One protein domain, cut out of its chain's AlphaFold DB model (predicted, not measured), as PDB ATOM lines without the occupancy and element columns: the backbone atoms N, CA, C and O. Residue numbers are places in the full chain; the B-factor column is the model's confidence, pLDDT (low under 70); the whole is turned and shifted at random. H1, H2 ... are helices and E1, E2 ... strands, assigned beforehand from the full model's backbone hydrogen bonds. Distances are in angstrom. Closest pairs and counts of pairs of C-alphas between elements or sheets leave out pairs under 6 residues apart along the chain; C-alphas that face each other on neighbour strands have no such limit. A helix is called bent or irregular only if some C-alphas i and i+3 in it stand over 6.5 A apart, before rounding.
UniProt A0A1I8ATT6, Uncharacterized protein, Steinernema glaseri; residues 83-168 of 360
ATOM      1  N   VAL A  83       8.419 -45.779  -9.490       62.62
ATOM      2  CA  VAL A  83       8.811 -45.113  -8.230       62.62
ATOM      3  C   VAL A  83       8.053 -45.750  -7.059       62.62
ATOM      4  O   VAL A  83       6.958 -45.317  -6.715       62.62
ATOM      5  N   ASP A  84       8.642 -46.781  -6.449       59.34
ATOM      6  CA  ASP A  84       7.972 -47.562  -5.393       59.34
ATOM      7  C   ASP A  84       8.096 -46.954  -3.982       59.34
ATOM      8  O   ASP A  84       7.247 -47.216  -3.132       59.34
ATOM      9  N   ASP A  85       9.119 -46.128  -3.717       67.50
ATOM     10  CA  ASP A  85       9.330 -45.518  -2.396       67.50
ATOM     11  C   ASP A  85       9.604 -44.010  -2.492       67.50
ATOM     12  O   ASP A  85      10.691 -43.544  -2.850       67.50
ATOM     13  N   ILE A  86       8.567 -43.241  -2.174       68.69
ATOM     14  CA  ILE A  86       8.542 -41.776  -2.226       68.69
ATOM     15  C   ILE A  86       9.212 -41.157  -1.001       68.69
ATOM     16  O   ILE A  86       9.760 -40.059  -1.099       68.69
ATOM     17  N   ALA A  87       9.249 -41.875   0.124       69.44
ATOM     18  CA  ALA A  87       9.904 -41.413   1.342       69.44
ATOM     19  C   ALA A  87      11.433 -41.355   1.182       69.44
ATOM     20  O   ALA A  87      12.106 -40.558   1.842       69.44
ATOM     21  N   GLN A  88      11.989 -42.164   0.278       71.19
ATOM     22  CA  GLN A  88      13.418 -42.160  -0.040       71.19
ATOM     23  C   GLN A  88      13.803 -41.100  -1.084       71.19
ATOM     24  O   GLN A  88      14.975 -40.729  -1.166       71.19
ATOM     25  N   GLN A  89      12.831 -40.538  -1.814       76.31
ATOM     26  CA  GLN A  89      13.094 -39.541  -2.852       76.31
ATOM     27  C   GLN A  89      13.651 -38.247  -2.258       76.31
ATOM     28  O   GLN A  89      13.106 -37.655  -1.319       76.31
ATOM     29  N   ARG A  90      14.737 -37.765  -2.862       82.88
ATOM     30  CA  ARG A  90      15.392 -36.513  -2.483       82.88
ATOM     31  C   ARG A  90      15.342 -35.524  -3.632       82.88
ATOM     32  O   ARG A  90      15.439 -35.875  -4.803       82.88
ATOM     33  N   VAL A  91      15.249 -34.248  -3.284       84.88
ATOM     34  CA  VAL A  91      15.294 -33.151  -4.248       84.88
ATOM     35  C   VAL A  91      16.495 -32.279  -3.935       84.88
ATOM     36  O   VAL A  91      16.616 -31.720  -2.844       84.88
ATOM     37  N   GLN A  92      17.394 -32.151  -4.902       86.94
ATOM     38  CA  GLN A  92      18.498 -31.205  -4.849       86.94
ATOM     39  C   GLN A  92      18.034 -29.862  -5.408       86.94
ATOM     40  O   GLN A  92      17.497 -29.786  -6.511       86.94
ATOM     41  N   VAL A  93      18.270 -28.790  -4.663       86.38
ATOM     42  CA  VAL A  93      18.131 -27.422  -5.159       86.38
ATOM     43  C   VAL A  93      19.493 -26.991  -5.682       86.38
ATOM     44  O   VAL A  93      20.466 -26.941  -4.926       86.38
ATOM     45  N   ILE A  94      19.567 -26.710  -6.978       87.38
ATOM     46  CA  ILE A  94      20.797 -26.345  -7.677       87.38
ATOM     47  C   ILE A  94      20.757 -24.884  -8.118       87.38
ATOM     48  O   ILE A  94      19.709 -24.384  -8.525       87.38
ATOM     49  N   ALA A  95      21.904 -24.214  -8.061       87.12
ATOM     50  CA  ALA A  95      22.082 -22.894  -8.654       87.12
ATOM     51  C   ALA A  95      22.340 -22.990 -10.168       87.12
ATOM     52  O   ALA A  95      22.610 -24.068 -10.705       87.12
ATOM     53  N   SER A  96      22.302 -21.853 -10.870       83.44
ATOM     54  CA  SER A  96      22.514 -21.778 -12.327       83.44
ATOM     55  C   SER A  96      23.868 -22.343 -12.785       83.44
ATOM     56  O   SER A  96      23.991 -22.809 -13.914       83.44
ATOM     57  N   ASN A  97      24.871 -22.366 -11.900       84.00
ATOM     58  CA  ASN A  97      26.183 -22.993 -12.114       84.00
ATOM     59  C   ASN A  97      26.200 -24.519 -11.856       84.00
ATOM     60  O   ASN A  97      27.273 -25.106 -11.749       84.00
ATOM     61  N   ALA A  98      25.029 -25.143 -11.698       79.62
ATOM     62  CA  ALA A  98      24.823 -26.554 -11.369       79.62
ATOM     63  C   ALA A  98      25.392 -27.027 -10.015       79.62
ATOM     64  O   ALA A  98      25.378 -28.233  -9.745       79.62
ATOM     65  N   SER A  99      25.840 -26.110  -9.149       85.00
ATOM     66  CA  SER A  99      26.225 -26.446  -7.776       85.00
ATOM     67  C   SER A  99      24.993 -26.759  -6.929       85.00
ATOM     68  O   SER A  99      23.955 -26.104  -7.050       85.00
ATOM     69  N   VAL A 100      25.099 -27.788  -6.086       85.69
ATOM     70  CA  VAL A 100      24.042 -28.162  -5.141       85.69
ATOM     71  C   VAL A 100      24.089 -27.197  -3.963       85.69
ATOM     72  O   VAL A 100      25.081 -27.138  -3.243       85.69
ATOM     73  N   VAL A 101      23.008 -26.444  -3.777       86.44
ATOM     74  CA  VAL A 101      22.845 -25.495  -2.669       86.44
ATOM     75  C   VAL A 101      22.327 -26.218  -1.432       86.44
ATOM     76  O   VAL A 101      22.816 -25.996  -0.328       86.44
ATOM     77  N   ARG A 102      21.326 -27.084  -1.613       87.50
ATOM     78  CA  ARG A 102      20.746 -27.909  -0.546       87.50
ATOM     79  C   ARG A 102      20.081 -29.159  -1.107       87.50
ATOM     80  O   ARG A 102      19.663 -29.170  -2.263       87.50
ATOM     81  N   THR A 103      19.928 -30.171  -0.261       86.50
ATOM     82  CA  THR A 103      19.172 -31.396  -0.548       86.50
ATOM     83  C   THR A 103      18.050 -31.518   0.472       86.50
ATOM     84  O   THR A 103      18.300 -31.372   1.664       86.50
ATOM     85  N   GLN A 104      16.827 -31.770   0.012       87.56
ATOM     86  CA  GLN A 104      15.622 -31.829   0.844       87.56
ATOM     87  C   GLN A 104      14.861 -33.133   0.587       87.56
ATOM     88  O   GLN A 104      15.054 -33.762  -0.460       87.56
ATOM     89  N   ALA A 105      14.026 -33.565   1.537       86.69
ATOM     90  CA  ALA A 105      13.087 -34.647   1.270       86.69
ATOM     91  C   ALA A 105      12.003 -34.166   0.296       86.69
ATOM     92  O   ALA A 105      11.687 -32.975   0.233       86.69
ATOM     93  N   LEU A 106      11.441 -35.083  -0.489       85.19
ATOM     94  CA  LEU A 106      10.374 -34.732  -1.424       85.19
ATOM     95  C   LEU A 106       9.108 -34.234  -0.701       85.19
ATOM     96  O   LEU A 106       8.450 -33.324  -1.202       85.19
ATOM     97  N   SER A 107       8.814 -34.766   0.487       85.31
ATOM     98  CA  SER A 107       7.723 -34.306   1.357       85.31
ATOM     99  C   SER A 107       7.897 -32.845   1.790       85.31
ATOM    100  O   SER A 107       6.951 -32.065   1.691       85.31
ATOM    101  N   ASP A 108       9.115 -32.436   2.163       87.44
ATOM    102  CA  ASP A 108       9.429 -31.039   2.504       87.44
ATOM    103  C   ASP A 108       9.218 -30.116   1.296       87.44
ATOM    104  O   ASP A 108       8.630 -29.043   1.407       87.44
ATOM    105  N   VAL A 109       9.630 -30.557   0.103       87.31
ATOM    106  CA  VAL A 109       9.418 -29.797  -1.137       87.31
ATOM    107  C   VAL A 109       7.936 -29.693  -1.498       87.31
ATOM    108  O   VAL A 109       7.500 -28.653  -1.996       87.31
ATOM    109  N   ALA A 110       7.154 -30.743  -1.252       87.44
ATOM    110  CA  ALA A 110       5.709 -30.716  -1.439       87.44
ATOM    111  C   ALA A 110       5.033 -29.754  -0.454       87.44
ATOM    112  O   ALA A 110       4.139 -29.008  -0.853       87.44
ATOM    113  N   LEU A 111       5.499 -29.711   0.798       87.56
ATOM    114  CA  LEU A 111       5.037 -28.756   1.800       87.56
ATOM    115  C   LEU A 111       5.398 -27.311   1.423       87.56
ATOM    116  O   LEU A 111       4.540 -26.435   1.525       87.56
ATOM    117  N   ASP A 112       6.618 -27.059   0.940       86.00
ATOM    118  CA  ASP A 112       7.044 -25.748   0.430       86.00
ATOM    119  C   ASP A 112       6.165 -25.301  -0.745       86.00
ATOM    120  O   ASP A 112       5.684 -24.165  -0.780       86.00
ATOM    121  N   ALA A 113       5.924 -26.208  -1.699       84.31
ATOM    122  CA  ALA A 113       5.091 -25.951  -2.868       84.31
ATOM    123  C   ALA A 113       3.631 -25.677  -2.481       84.31
ATOM    124  O   ALA A 113       3.031 -24.733  -2.994       84.31
ATOM    125  N   PHE A 114       3.077 -26.455  -1.547       85.81
ATOM    126  CA  PHE A 114       1.751 -26.222  -0.979       85.81
ATOM    127  C   PHE A 114       1.674 -24.873  -0.253       85.81
ATOM    128  O   PHE A 114       0.709 -24.134  -0.416       85.81
ATOM    129  N   SER A 115       2.720 -24.517   0.493       84.62
ATOM    130  CA  SER A 115       2.805 -23.259   1.242       84.62
ATOM    131  C   SER A 115       3.067 -22.034   0.359       84.62
ATOM    132  O   SER A 115       3.151 -20.920   0.872       84.62
ATOM    133  N   GLY A 116       3.239 -22.218  -0.956       81.00
ATOM    134  CA  GLY A 116       3.553 -21.142  -1.893       81.00
ATOM    135  C   GLY A 116       4.940 -20.522  -1.686       81.00
ATOM    136  O   GLY A 116       5.172 -19.398  -2.129       81.00
ATOM    137  N   GLN A 117       5.862 -21.224  -1.017       79.50
ATOM    138  CA  GLN A 117       7.214 -20.723  -0.774       79.50
ATOM    139  C   GLN A 117       8.002 -20.671  -2.094       79.50
ATOM    140  O   GLN A 117       8.155 -21.698  -2.768       79.50
ATOM    141  N   PRO A 118       8.511 -19.494  -2.507       76.25
ATOM    142  CA  PRO A 118       9.234 -19.369  -3.762       76.25
ATOM    143  C   PRO A 118      10.600 -20.056  -3.672       76.25
ATOM    144  O   PRO A 118      11.344 -19.896  -2.708       76.25
ATOM    145  N   LEU A 119      10.973 -20.774  -4.733       78.19
ATOM    146  CA  LEU A 119      12.253 -21.482  -4.807       78.19
ATOM    147  C   LEU A 119      13.469 -20.531  -4.873       78.19
ATOM    148  O   LEU A 119      14.567 -20.955  -4.532       78.19
ATOM    149  N   GLY A 120      13.272 -19.261  -5.252       79.12
ATOM    150  CA  GLY A 120      14.319 -18.264  -5.529       79.12
ATOM    151  C   GLY A 120      14.582 -18.099  -7.035       79.12
ATOM    152  O   GLY A 120      14.427 -19.052  -7.791       79.12
ATOM    153  N   ILE A 121      14.958 -16.892  -7.478       72.06
ATOM    154  CA  ILE A 121      14.980 -16.500  -8.910       72.06
ATOM    155  C   ILE A 121      16.048 -17.255  -9.740       72.06
ATOM    156  O   ILE A 121      15.864 -17.424 -10.941       72.06
ATOM    157  N   ASP A 122      17.083 -17.819  -9.108       82.50
ATOM    158  CA  ASP A 122      18.198 -18.517  -9.782       82.50
ATOM    159  C   ASP A 122      18.374 -19.983  -9.348       82.50
ATOM    160  O   ASP A 122      19.450 -20.574  -9.487       82.50
ATOM    161  N   LEU A 123      17.326 -20.579  -8.776       85.44
ATOM    162  CA  LEU A 123      17.365 -21.933  -8.233       85.44
ATOM    163  C   LEU A 123      16.458 -22.876  -9.030       85.44
ATOM    164  O   LEU A 123      15.353 -22.515  -9.433       85.44
ATOM    165  N   LYS A 124      16.923 -24.108  -9.253       85.25
ATOM    166  CA  LYS A 124      16.162 -25.177  -9.917       85.25
ATOM    167  C   LYS A 124      16.131 -26.432  -9.057       85.25
ATOM    168  O   LYS A 124      17.066 -26.691  -8.303       85.25
ATOM    169  N   ARG A 125      15.069 -27.227  -9.187       86.75
ATOM    170  CA  ARG A 125      14.969 -28.548  -8.555       86.75
ATOM    171  C   ARG A 125      15.539 -29.615  -9.482       86.75
ATOM    172  O   ARG A 125      15.287 -29.612 -10.684       86.75
ATOM    173  N   ARG A 126      16.309 -30.531  -8.908       84.31
ATOM    174  CA  ARG A 126      16.763 -31.773  -9.526       84.31
ATOM    175  C   ARG A 126      16.269 -32.917  -8.650       84.31
ATOM    176  O   ARG A 126      16.662 -33.011  -7.489       84.31
ATOM    177  N   PHE A 127      15.392 -33.746  -9.200       79.62
ATOM    178  CA  PHE A 127      14.816 -34.905  -8.518       79.62
ATOM    179  C   PHE A 127      15.798 -36.067  -8.577       79.62
ATOM    180  O   PHE A 127      16.395 -36.305  -9.624       79.62
ATOM    181  N   VAL A 128      16.026 -36.744  -7.455       78.25
ATOM    182  CA  VAL A 128      17.064 -37.767  -7.336       78.25
ATOM    183  C   VAL A 128      16.550 -38.942  -6.510       78.25
ATOM    184  O   VAL A 128      16.070 -38.746  -5.394       78.25
ATOM    185  N   ARG A 129      16.708 -40.158  -7.047       66.06
ATOM    186  CA  ARG A 129      16.198 -41.393  -6.436       66.06
ATOM    187  C   ARG A 129      16.884 -41.740  -5.108       66.06
ATOM    188  O   ARG A 129      16.185 -42.098  -4.177       66.06
ATOM    189  N   ASP A 130      18.196 -41.491  -4.993       63.56
ATOM    190  CA  ASP A 130      19.014 -41.837  -3.808       63.56
ATOM    191  C   ASP A 130      19.995 -40.721  -3.385       63.56
ATOM    192  O   ASP A 130      21.044 -40.952  -2.783       63.56
ATOM    193  N   GLY A 131      19.720 -39.470  -3.768       57.53
ATOM    194  CA  GLY A 131      20.630 -38.339  -3.524       57.53
ATOM    195  C   GLY A 131      21.909 -38.324  -4.383       57.53
ATOM    196  O   GLY A 131      22.639 -37.330  -4.354       57.53
ATOM    197  N   THR A 132      22.154 -39.355  -5.197       56.81
ATOM    198  CA  THR A 132      23.229 -39.440  -6.199       56.81
ATOM    199  C   THR A 132      22.692 -39.220  -7.618       56.81
ATOM    200  O   THR A 132      21.666 -39.767  -8.007       56.81
ATOM    201  N   ALA A 133      23.384 -38.410  -8.425       54.50
ATOM    202  CA  ALA A 133      22.959 -38.015  -9.776       54.50
ATOM    203  C   ALA A 133      23.126 -39.125 -10.845       54.50
ATOM    204  O   ALA A 133      23.615 -38.866 -11.945       54.50
ATOM    205  N   THR A 134      22.785 -40.371 -10.521       52.00
ATOM    206  CA  THR A 134      22.840 -41.509 -11.449       52.00
ATOM    207  C   THR A 134      21.601 -41.579 -12.352       52.00
ATOM    208  O   THR A 134      20.549 -41.045 -12.019       52.00
ATOM    209  N   HIS A 135      21.774 -42.186 -13.532       49.59
ATOM    210  CA  HIS A 135      21.006 -42.004 -14.778       49.59
ATOM    211  C   HIS A 135      19.481 -42.242 -14.773       49.59
ATOM    212  O   HIS A 135      18.851 -41.900 -15.769       49.59
ATOM    213  N   ASP A 136      18.867 -42.689 -13.680       57.50
ATOM    214  CA  ASP A 136      17.404 -42.801 -13.553       57.50
ATOM    215  C   ASP A 136      16.818 -41.539 -12.911       57.50
ATOM    216  O   ASP A 136      16.226 -41.561 -11.831       57.50
ATOM    217  N   THR A 137      17.040 -40.396 -13.564       63.06
ATOM    218  CA  THR A 137      16.412 -39.137 -13.145       63.06
ATOM    219  C   THR A 137      14.983 -39.114 -13.688       63.06
ATOM    220  O   THR A 137      14.822 -39.134 -14.909       63.06
ATOM    221  N   PRO A 138      13.946 -39.095 -12.829       69.62
ATOM    222  CA  PRO A 138      12.572 -38.969 -13.304       69.62
ATOM    223  C   PRO A 138      12.412 -37.645 -14.061       69.62
ATOM    224  O   PRO A 138      13.107 -36.669 -13.756       69.62
ATOM    225  N   ASP A 139      11.527 -37.623 -15.066       78.12
ATOM    226  CA  ASP A 139      11.315 -36.442 -15.908       78.12
ATOM    227  C   ASP A 139      11.017 -35.213 -15.023       78.12
ATOM    228  O   ASP A 139       9.990 -35.187 -14.335       78.12
ATOM    229  N   PRO A 140      11.889 -34.181 -15.026       78.00
ATOM    230  CA  PRO A 140      11.716 -33.007 -14.182       78.00
ATOM    231  C   PRO A 140      10.374 -32.305 -14.397       78.00
ATOM    232  O   PRO A 140       9.824 -31.747 -13.448       78.00
ATOM    233  N   LEU A 141       9.838 -32.333 -15.624       81.75
ATOM    234  CA  LEU A 141       8.542 -31.729 -15.920       81.75
ATOM    235  C   LEU A 141       7.407 -32.526 -15.269       81.75
ATOM    236  O   LEU A 141       6.544 -31.928 -14.625       81.75
ATOM    237  N   ALA A 142       7.432 -33.855 -15.388       82.62
ATOM    238  CA  ALA A 142       6.465 -34.740 -14.745       82.62
ATOM    239  C   ALA A 142       6.505 -34.608 -13.212       82.62
ATOM    240  O   ALA A 142       5.457 -34.544 -12.573       82.62
ATOM    241  N   CYS A 143       7.693 -34.476 -12.612       82.44
ATOM    242  CA  CYS A 143       7.832 -34.256 -11.171       82.44
ATOM    243  C   CYS A 143       7.256 -32.907 -10.708       82.44
ATOM    244  O   CYS A 143       6.552 -32.852  -9.701       82.44
ATOM    245  N   GLU A 144       7.515 -31.813 -11.429       85.94
ATOM    246  CA  GLU A 144       6.923 -30.504 -11.103       85.94
ATOM    247  C   GLU A 144       5.397 -30.503 -11.310       85.94
ATOM    248  O   GLU A 144       4.653 -29.922 -10.514       85.94
ATOM    249  N   GLN A 145       4.902 -31.207 -12.334       86.00
ATOM    250  CA  GLN A 145       3.467 -31.428 -12.534       86.00
ATOM    251  C   GLN A 145       2.851 -32.244 -11.394       86.00
ATOM    252  O   GLN A 145       1.765 -31.893 -10.926       86.00
ATOM    253  N   ALA A 146       3.540 -33.279 -10.911       85.75
ATOM    254  CA  ALA A 146       3.111 -34.070  -9.764       85.75
ATOM    255  C   ALA A 146       3.014 -33.197  -8.506       85.75
ATOM    256  O   ALA A 146       1.958 -33.160  -7.884       85.75
ATOM    257  N   LEU A 147       4.045 -32.399  -8.198       87.69
ATOM    258  CA  LEU A 147       4.039 -31.470  -7.061       87.69
ATOM    259  C   LEU A 147       2.899 -30.442  -7.141       87.69
ATOM    260  O   LEU A 147       2.196 -30.210  -6.155       87.69
ATOM    261  N   SER A 148       2.678 -29.839  -8.314       86.69
ATOM    262  CA  SER A 148       1.573 -28.892  -8.507       86.69
ATOM    263  C   SER A 148       0.206 -29.566  -8.354       86.69
ATOM    264  O   SER A 148      -0.714 -28.984  -7.773       86.69
ATOM    265  N   SER A 149       0.070 -30.801  -8.842       87.69
ATOM    266  CA  SER A 149      -1.159 -31.590  -8.721       87.69
ATOM    267  C   SER A 149      -1.426 -31.996  -7.272       87.69
ATOM    268  O   SER A 149      -2.557 -31.859  -6.809       87.69
ATOM    269  N   THR A 150      -0.390 -32.392  -6.527       87.88
ATOM    270  CA  THR A 150      -0.456 -32.666  -5.086       87.88
ATOM    271  C   THR A 150      -0.968 -31.445  -4.329       87.88
ATOM    272  O   THR A 150      -1.976 -31.554  -3.635       87.88
ATOM    273  N   ALA A 151      -0.362 -30.268  -4.519       87.00
ATOM    274  CA  ALA A 151      -0.787 -29.044  -3.832       87.00
ATOM    275  C   ALA A 151      -2.269 -28.698  -4.087       87.00
ATOM    276  O   ALA A 151      -2.975 -28.279  -3.170       87.00
ATOM    277  N   LYS A 152      -2.769 -28.928  -5.310       88.38
ATOM    278  CA  LYS A 152      -4.186 -28.725  -5.667       88.38
ATOM    279  C   LYS A 152      -5.123 -29.791  -5.090       88.38
ATOM    280  O   LYS A 152      -6.281 -29.485  -4.822       88.38
ATOM    281  N   ALA A 153      -4.651 -31.025  -4.923       90.50
ATOM    282  CA  ALA A 153      -5.449 -32.144  -4.424       90.50
ATOM    283  C   ALA A 153      -5.618 -32.134  -2.895       90.50
ATOM    284  O   ALA A 153      -6.640 -32.615  -2.397       90.50
ATOM    285  N   VAL A 154      -4.660 -31.555  -2.157       91.25
ATOM    286  CA  VAL A 154      -4.626 -31.548  -0.682       91.25
ATOM    287  C   VAL A 154      -5.952 -31.116  -0.046       91.25
ATOM    288  O   VAL A 154      -6.441 -31.868   0.794       91.25
ATOM    289  N   PRO A 155      -6.605 -29.996  -0.427       90.94
ATOM    290  CA  PRO A 155      -7.862 -29.595   0.209       90.94
ATOM    291  C   PRO A 155      -8.977 -30.639   0.107       90.94
ATOM    292  O   PRO A 155      -9.671 -30.907   1.089       90.94
ATOM    293  N   GLY A 156      -9.132 -31.262  -1.065       91.44
ATOM    294  CA  GLY A 156     -10.135 -32.304  -1.284       91.44
ATOM    295  C   GLY A 156      -9.806 -33.592  -0.532       91.44
ATOM    296  O   GLY A 156     -10.676 -34.165   0.124       91.44
ATOM    297  N   ALA A 157      -8.540 -34.015  -0.574       92.31
ATOM    298  CA  ALA A 157      -8.071 -35.198   0.139       92.31
ATOM    299  C   ALA A 157      -8.205 -35.045   1.660       92.31
ATOM    300  O   ALA A 157      -8.644 -35.972   2.335       92.31
ATOM    301  N   PHE A 158      -7.911 -33.859   2.198       93.50
ATOM    302  CA  PHE A 158      -8.054 -33.577   3.624       93.50
ATOM    303  C   PHE A 158      -9.521 -33.625   4.060       93.50
ATOM    304  O   PHE A 158      -9.854 -34.276   5.049       93.50
ATOM    305  N   ALA A 159     -10.418 -32.988   3.301       91.00
ATOM    306  CA  ALA A 159     -11.852 -33.024   3.586       91.00
ATOM    307  C   ALA A 159     -12.403 -34.462   3.571       91.00
ATOM    308  O   ALA A 159     -13.233 -34.820   4.409       91.00
ATOM    309  N   GLN A 160     -11.918 -35.301   2.651       91.94
ATOM    310  CA  GLN A 160     -12.271 -36.717   2.607       91.94
ATOM    311  C   GLN A 160     -11.701 -37.487   3.806       91.94
ATOM    312  O   GLN A 160     -12.439 -38.248   4.428       91.94
ATOM    313  N   ALA A 161     -10.435 -37.264   4.170       92.00
ATOM    314  CA  ALA A 161      -9.802 -37.899   5.325       92.00
ATOM    315  C   ALA A 161     -10.532 -37.559   6.634       92.00
ATOM    316  O   ALA A 161     -10.798 -38.449   7.438       92.00
ATOM    317  N   LEU A 162     -10.933 -36.296   6.820       91.81
ATOM    318  CA  LEU A 162     -11.738 -35.884   7.971       91.81
ATOM    319  C   LEU A 162     -13.113 -36.539   7.974       91.81
ATOM    320  O   LEU A 162     -13.552 -37.024   9.013       91.81
ATOM    321  N   ARG A 163     -13.800 -36.582   6.828       91.25
ATOM    322  CA  ARG A 163     -15.098 -37.258   6.730       91.25
ATOM    323  C   ARG A 163     -14.978 -38.726   7.130       91.25
ATOM    324  O   ARG A 163     -15.767 -39.187   7.945       91.25
ATOM    325  N   SER A 164     -13.976 -39.420   6.591       91.12
ATOM    326  CA  SER A 164     -13.693 -40.817   6.910       91.12
ATOM    327  C   SER A 164     -13.368 -41.020   8.387       91.12
ATOM    328  O   SER A 164     -13.860 -41.978   8.970       91.12
ATOM    329  N   TYR A 165     -12.602 -40.113   8.997       91.06
ATOM    330  CA  TYR A 165     -12.303 -40.137  10.427       91.06
ATOM    331  C   TYR A 165     -13.569 -39.996  11.283       91.06
ATOM    332  O   TYR A 165     -13.782 -40.787  12.196       91.06
ATOM    333  N   TRP A 166     -14.443 -39.031  10.990       90.00
ATOM    334  CA  TRP A 166     -15.656 -38.828  11.791       90.00
ATOM    335  C   TRP A 166     -16.637 -39.999  11.689       90.00
ATOM    336  O   TRP A 166     -17.307 -40.302  12.669       90.00
ATOM    337  N   SER A 167     -16.675 -40.673  10.536       88.25
ATOM    338  CA  SER A 167     -17.492 -41.871  10.308       88.25
ATOM    339  C   SER A 167     -16.796 -43.191  10.659       88.25
ATOM    340  O   SER A 167     -17.378 -44.253  10.443       88.25
ATOM    341  N   SER A 168     -15.532 -43.174  11.097       86.56
ATOM    342  CA  SER A 168     -14.824 -44.417  11.401       86.56
ATOM    343  C   SER A 168     -15.327 -44.972  12.724       86.56
ATOM    344  O   SER A 168     -15.260 -44.281  13.743       86.56
TER     345      SER A 168
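Overview. This is residues 83 to 168 of the 360 residues of an uncharacterized protein of Steinernema glaseri (UniProt A0A1I8ATT6). A small body made of a three-stranded sheet, with the short helix H1 standing up from it and packed on the first arm of a long bent helix, H2a, has a helical tail: the second arm, H2b, sticks out of the body and makes the length. The printed part has 86 residues, with three named strands and two named helices in the order E1, E2, H1, E3, H2. The sheet runs E2, E1, E3, antiparallel throughout, and the class is mixed, helices and strands. The whole is loose, with a radius of gyration of the C-alphas of 15.0 A, and elongated, spanning 52 by 29 by 19 A.

Along the chain. Strand E1, residues 90 to 95, begins at C-alpha 90, (15.392, -36.513, -2.483), and is 16.4 A long. Strand E2 is residues 100 to 105, 14.3 A. Helix H1 is residues 106 to 114, 12.1 A, and strand E3 is residues 123 to 128, 15.9 A. H2, residues 140 to 166, was assigned as one helix by its hydrogen bonds but is bent: C-alphas 152 and 155 are 7.0 A apart. Its arm H2a, residues 140 to 152, is 18.5 A long and begins at C-alpha 140, (11.716, -33.007, -14.182). Its arm H2b, residues 155 to 166, is 16.7 A long and ends at C-alpha 166, (-15.656, -38.828, 11.791).

Arrangement. E1 and E2 form a hairpin, antiparallel at 157 degrees, with N 93 and O 102 within hydrogen-bond range at 2.8 A. E1 and E3 are antiparallel at 149 degrees, with N 92 and O 126 at 2.8 A and N 126 and O 92 at 2.8 A. E2 and E3 are the edge strands. The sheet is strongly twisted, but only just, with C-alphas up to 4.2 A off its best plane. E2, H1 and E3 make a split strand-helix-strand unit, two strands running the same way with E1 between them in the sheet, and its crossover is right-handed. H1 is on the sheet at a height of 10.0 A and stands up from it, rising 52 degrees. H2a only grazes the sheet, with residues 140 to 144; its closest C-alphas to E3 are those of Pro 140 and Phe 127, 6.7 A apart. H1 and H2a touch, H2a with residues 147 to 152 alone; the closest C-alphas are those of Phe 114 and Ala 151, 4.7 A. They run the same way at a steep tilt of 58 degrees. H2a and H2b stand at a steep tilt of 51 degrees, and H2b is apart from H1. In H1, H2a and H2b each O i to N i+4 pair is within hydrogen-bond range.

Size, cuts and confidence. The two C-alphas farthest apart, those of Asn 97 and Ser 167, are 52.6 A apart. Residues 155 to 168, of which 155 to 166 belong to H2, stand free; the body without them spans 32 by 31 by 18 A. The printed part has no cut, and the link from E3 to H2, 11 residues, is long. The mean pLDDT of the printed part is 81.2, and residues 83 to 87 and 129 to 138 are under 70.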